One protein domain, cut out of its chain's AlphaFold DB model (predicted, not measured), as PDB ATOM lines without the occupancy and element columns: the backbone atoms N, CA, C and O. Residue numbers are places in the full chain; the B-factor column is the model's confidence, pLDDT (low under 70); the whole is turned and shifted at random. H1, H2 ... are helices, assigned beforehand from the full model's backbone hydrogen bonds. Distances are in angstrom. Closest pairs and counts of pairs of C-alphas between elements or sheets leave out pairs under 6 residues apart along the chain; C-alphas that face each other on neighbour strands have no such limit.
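Overview. This is residues 2 to 42 of the 133 residues of an uncharacterized protein of Pseudomonas sp. FDAARGOS_761 (UniProt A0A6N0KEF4). Two short helices, H1 and H2, stand roughly end to end with a wide gap between them, and a long link joins them, folding into a loop off to one side near residues 23 to 28. The N-terminal part, residues 2 to 17 with H1 in it, stands free. The printed part has 41 residues, with H1 then H2 and no named strand; the class is all helix, though under half of the residues, 19, are in named elements. It is extended, with a radius of gyration of the C-alphas of 14.8 A, a rod of 50 by 19 by 11 A.

Arrangement. Look first at H1, residues 5 to 14, and then at H2, residues 32 to 40: they are apart. In both, every O i to N i+4 pair is within hydrogen-bond range. In the link, find residues 23 to 24 paired with 27 to 28, antiparallel.

Along the chain. Find C-alpha 5 at (149.178, 210.860, 107.175); from there H1 runs 14.4 A to C-alpha 14. H2 runs 12.2 A to C-alpha 40 at (132.722, 175.788, 124.487).

Size, cuts and confidence. The C-alphas of Asn 2 and Ala 42, the two farthest apart, are 50.9 A apart. The printed part has no cut. The link from H1 to H2, residues 15 to 31, is long. Residues 2 to 3 have pLDDT under 70.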
ATOM      1  N   ASN A   2     142.466 218.464 108.282       59.81
ATOM      2  CA  ASN A   2     143.380 217.530 107.619       59.81
ATOM      3  C   ASN A   2     144.141 216.756 108.708       59.81
ATOM      4  O   ASN A   2     145.033 217.317 109.341       59.81
ATOM      5  N   ARG A   3     143.759 215.503 108.986       66.56
ATOM      6  CA  ARG A   3     144.579 214.623 109.837       66.56
ATOM      7  C   ARG A   3     145.878 214.325 109.085       66.56
ATOM      8  O   ARG A   3     145.832 214.053 107.885       66.56
ATOM      9  N   SER A   4     147.023 214.403 109.767       84.62
ATOM     10  CA  SER A   4     148.309 214.027 109.170       84.62
ATOM     11  C   SER A   4     148.257 212.574 108.677       84.62
ATOM     12  O   SER A   4     147.502 211.754 109.206       84.62
ATOM     13  N   SER A   5     149.061 212.239 107.668       87.06
ATOM     14  CA  SER A   5     149.178 210.860 107.175       87.06
ATOM     15  C   SER A   5     149.618 209.887 108.276       87.06
ATOM     16  O   SER A   5     149.123 208.767 108.322       87.06
ATOM     17  N   ALA A   6     150.468 210.334 109.205       85.25
ATOM     18  CA  ALA A   6     150.874 209.552 110.373       85.25
ATOM     19  C   ALA A   6     149.687 209.213 111.292       85.25
ATOM     20  O   ALA A   6     149.546 208.067 111.711       85.25
ATOM     21  N   ASN A   7     148.793 210.174 111.546       88.50
ATOM     22  CA  ASN A   7     147.608 209.930 112.373       88.50
ATOM     23  C   ASN A   7     146.640 208.953 111.696       88.50
ATOM     24  O   ASN A   7     146.037 208.134 112.374       88.50
ATOM     25  N   ARG A   8     146.528 208.997 110.362       86.19
ATOM     26  CA  ARG A   8     145.700 208.045 109.607       86.19
ATOM     27  C   ARG A   8     146.234 206.614 109.680       86.19
ATOM     28  O   ARG A   8     145.450 205.708 109.898       86.19
ATOM     29  N   LEU A   9     147.548 206.420 109.547       91.88
ATOM     30  CA  LEU A   9     148.157 205.086 109.660       91.88
ATOM     31  C   LEU A   9     147.995 204.492 111.063       91.88
ATOM     32  O   LEU A   9     147.782 203.293 111.205       91.88
ATOM     33  N   LEU A  10     148.081 205.334 112.097       91.69
ATOM     34  CA  LEU A  10     147.821 204.910 113.468       91.69
ATOM     35  C   LEU A  10     146.349 204.526 113.667       91.69
ATOM     36  O   LEU A  10     146.079 203.487 114.263       91.69
ATOM     37  N   ASP A  11     145.418 205.334 113.150       91.38
ATOM     38  CA  ASP A  11     143.986 205.020 113.177       91.38
ATOM     39  C   ASP A  11     143.727 203.668 112.480       91.38
ATOM     40  O   ASP A  11     143.097 202.785 113.061       91.38
ATOM     41  N   ASP A  12     144.277 203.464 111.279       90.81
ATOM     42  CA  ASP A  12     144.112 202.223 110.513       90.81
ATOM     43  C   ASP A  12     144.647 200.999 111.281       90.81
ATOM     44  O   ASP A  12     143.973 199.971 111.320       90.81
ATOM     45  N   PHE A  13     145.805 201.116 111.943       93.50
ATOM     46  CA  PHE A  13     146.394 200.040 112.752       93.50
ATOM     47  C   PHE A  13     145.579 199.727 114.014       93.50
ATOM     48  O   PHE A  13     145.343 198.565 114.333       93.50
ATOM     49  N   ILE A  14     145.113 200.750 114.736       92.12
ATOM     50  CA  ILE A  14     144.319 200.562 115.964       92.12
ATOM     51  C   ILE A  14     142.991 199.864 115.655       92.12
ATOM     52  O   ILE A  14     142.526 199.033 116.436       92.12
ATOM     53  N   TYR A  15     142.373 200.200 114.521       89.50
ATOM     54  CA  TYR A  15     141.110 199.597 114.097       89.50
ATOM     55  C   TYR A  15     141.292 198.356 113.217       89.50
ATOM     56  O   TYR A  15     140.294 197.719 112.836       89.50
ATOM     57  N   GLU A  16     142.539 197.974 112.937       88.44
ATOM     58  CA  GLU A  16     142.872 196.755 112.223       88.44
ATOM     59  C   GLU A  16     142.307 195.555 112.989       88.44
ATOM     60  O   GLU A  16     142.472 195.406 114.198       88.44
ATOM     61  N   ASN A  17     141.582 194.686 112.286       89.12
ATOM     62  CA  ASN A  17     140.955 193.499 112.871       89.12
ATOM     63  C   ASN A  17     139.949 193.758 114.011       89.12
ATOM     64  O   ASN A  17     139.662 192.822 114.759       89.12
ATOM     65  N   SER A  18     139.353 194.956 114.114       90.50
ATOM     66  CA  SER A  18     138.216 195.211 115.024       90.50
ATOM     67  C   SER A  18     137.104 194.157 114.854       90.50
ATOM     68  O   SER A  18     136.874 193.681 113.740       90.50
ATOM     69  N   ARG A  19     136.424 193.742 115.932       92.06
ATOM     70  CA  ARG A  19     135.456 192.621 115.919       92.06
ATOM     71  C   ARG A  19     134.186 192.947 116.705       92.06
ATOM     72  O   ARG A  19     134.211 193.839 117.541       92.06
ATOM     73  N   GLY A  20     133.109 192.195 116.467       87.88
ATOM     74  CA  GLY A  20     131.858 192.257 117.244       87.88
ATOM     75  C   GLY A  20     130.782 193.187 116.678       87.88
ATOM     76  O   GLY A  20     129.625 192.788 116.588       87.88
ATOM     77  N   ASP A  21     131.170 194.366 116.191       85.31
ATOM     78  CA  ASP A  21     130.222 195.410 115.759       85.31
ATOM     79  C   ASP A  21     130.177 195.617 114.234       85.31
ATOM     80  O   ASP A  21     129.856 196.698 113.742       85.31
ATOM     81  N   LYS A  22     130.536 194.590 113.451       88.06
ATOM     82  CA  LYS A  22     130.557 194.678 111.981       88.06
ATOM     83  C   LYS A  22     130.267 193.355 111.284       88.06
ATOM     84  O   LYS A  22     130.273 192.289 111.895       88.06
ATOM     85  N   GLU A  23     130.075 193.430 109.976       89.62
ATOM     86  CA  GLU A  23     129.989 192.278 109.084       89.62
ATOM     87  C   GLU A  23     131.304 192.121 108.310       89.62
ATOM     88  O   GLU A  23     131.904 193.107 107.881       89.62
ATOM     89  N   ILE A  24     131.782 190.885 108.157       87.25
ATOM     90  CA  ILE A  24     132.987 190.562 107.384       87.25
ATOM     91  C   ILE A  24     132.610 189.455 106.400       87.25
ATOM     92  O   ILE A  24     132.315 188.336 106.812       87.25
ATOM     93  N   GLY A  25     132.594 189.768 105.101       86.25
ATOM     94  CA  GLY A  25     132.329 188.786 104.043       86.25
ATOM     95  C   GLY A  25     130.961 188.095 104.134       86.25
ATOM     96  O   GLY A  25     130.888 186.892 103.900       86.25
ATOM     97  N   GLY A  26     129.894 188.810 104.506       89.75
ATOM     98  CA  GLY A  26     128.554 188.219 104.644       89.75
ATOM     99  C   GLY A  26     128.251 187.629 106.027       89.75
ATOM    100  O   GLY A  26     127.152 187.131 106.262       89.75
ATOM    101  N   ILE A  27     129.233 187.611 106.937       90.62
ATOM    102  CA  ILE A  27     129.132 186.939 108.237       90.62
ATOM    103  C   ILE A  27     129.240 187.972 109.356       90.62
ATOM    104  O   ILE A  27     130.169 188.786 109.389       90.62
ATOM    105  N   LYS A  28     128.313 187.907 110.320       91.69
ATOM    106  CA  LYS A  28     128.371 188.726 111.534       91.69
ATOM    107  C   LYS A  28     129.682 188.456 112.280       91.69
ATOM    108  O   LYS A  28     129.956 187.320 112.675       91.69
ATOM    109  N   SER A  29     130.481 189.502 112.482       94.81
ATOM    110  CA  SER A  29     131.722 189.424 113.248       94.81
ATOM    111  C   SER A  29     131.414 189.100 114.708       94.81
ATOM    112  O   SER A  29     130.513 189.684 115.304       94.81
ATOM    113  N   LYS A  30     132.172 188.168 115.283       94.00
ATOM    114  CA  LYS A  30     132.058 187.750 116.684       94.00
ATOM    115  C   LYS A  30     133.128 188.424 117.529       94.00
ATOM    116  O   LYS A  30     134.275 188.533 117.090       94.00
ATOM    117  N   THR A  31     132.777 188.820 118.749       95.19
ATOM    118  CA  THR A  31     133.780 189.170 119.762       95.19
ATOM    119  C   THR A  31     134.580 187.927 120.168       95.19
ATOM    120  O   THR A  31     134.245 186.795 119.804       95.19
ATOM    121  N   ILE A  32     135.654 188.118 120.941       94.50
ATOM    122  CA  ILE A  32     136.393 186.988 121.525       94.50
ATOM    123  C   ILE A  32     135.462 186.155 122.419       94.50
ATOM    124  O   ILE A  32     135.484 184.931 122.329       94.50
ATOM    125  N   TYR A  33     134.596 186.795 123.210       94.06
ATOM    126  CA  TYR A  33     133.661 186.104 124.101       94.06
ATOM    127  C   TYR A  33     132.632 185.263 123.338       94.06
ATOM    128  O   TYR A  33     132.476 184.086 123.651       94.06
ATOM    129  N   ASP A  34     132.024 185.804 122.277       94.19
ATOM    130  CA  ASP A  34     131.066 185.045 121.453       94.19
ATOM    131  C   ASP A  34     131.731 183.831 120.784       94.19
ATOM    132  O   ASP A  34     131.123 182.772 120.592       94.19
ATOM    133  N   ALA A  35     132.995 183.985 120.372       93.25
ATOM    134  CA  ALA A  35     133.771 182.899 119.789       93.25
ATOM    135  C   ALA A  35     134.086 181.819 120.831       93.25
ATOM    136  O   ALA A  35     133.898 180.637 120.535       93.25
ATOM    137  N   VAL A  36     134.500 182.210 122.042       92.81
ATOM    138  CA  VAL A  36     134.727 181.286 123.162       92.81
ATOM    139  C   VAL A  36     133.448 180.525 123.481       92.81
ATOM    140  O   VAL A  36     133.474 179.301 123.449       92.81
ATOM    141  N   GLU A  37     132.321 181.215 123.665       93.00
ATOM    142  CA  GLU A  37     131.023 180.582 123.929       93.00
ATOM    143  C   GLU A  37     130.649 179.578 122.830       93.00
ATOM    144  O   GLU A  37     130.212 178.459 123.103       93.00
ATOM    145  N   THR A  38     130.892 179.938 121.566       92.56
ATOM    146  CA  THR A  38     130.646 179.033 120.437       92.56
ATOM    147  C   THR A  38     131.529 177.783 120.505       92.56
ATOM    148  O   THR A  38     131.036 176.680 120.257       92.56
ATOM    149  N   ILE A  39     132.820 177.933 120.818       91.81
ATOM    150  CA  ILE A  39     133.777 176.820 120.928       91.81
ATOM    151  C   ILE A  39     133.416 175.918 122.115       91.81
ATOM    152  O   ILE A  39     133.440 174.694 121.996       91.81
ATOM    153  N   THR A  40     133.017 176.507 123.242       89.69
ATOM    154  CA  THR A  40     132.722 175.788 124.487       89.69
ATOM    155  C   THR A  40     131.260 175.363 124.622       89.69
ATOM    156  O   THR A  40     130.900 174.784 125.642       89.69
ATOM    157  N   ARG A  41     130.417 175.572 123.598       90.62
ATOM    158  CA  ARG A  41     128.958 175.318 123.624       90.62
ATOM    159  C   ARG A  41     128.540 173.919 124.082       90.62
ATOM    160  O   ARG A  41     127.423 173.723 124.542       90.62
ATOM    161  N   ALA A  42     129.406 172.923 123.897       88.81
ATOM    162  CA  ALA A  42     129.120 171.545 124.284       88.81
ATOM    163  C   ALA A  42     129.297 171.302 125.795       88.81
ATOM    164  O   ALA A  42     128.959 170.219 126.279       88.81
TER     165      ALA A  42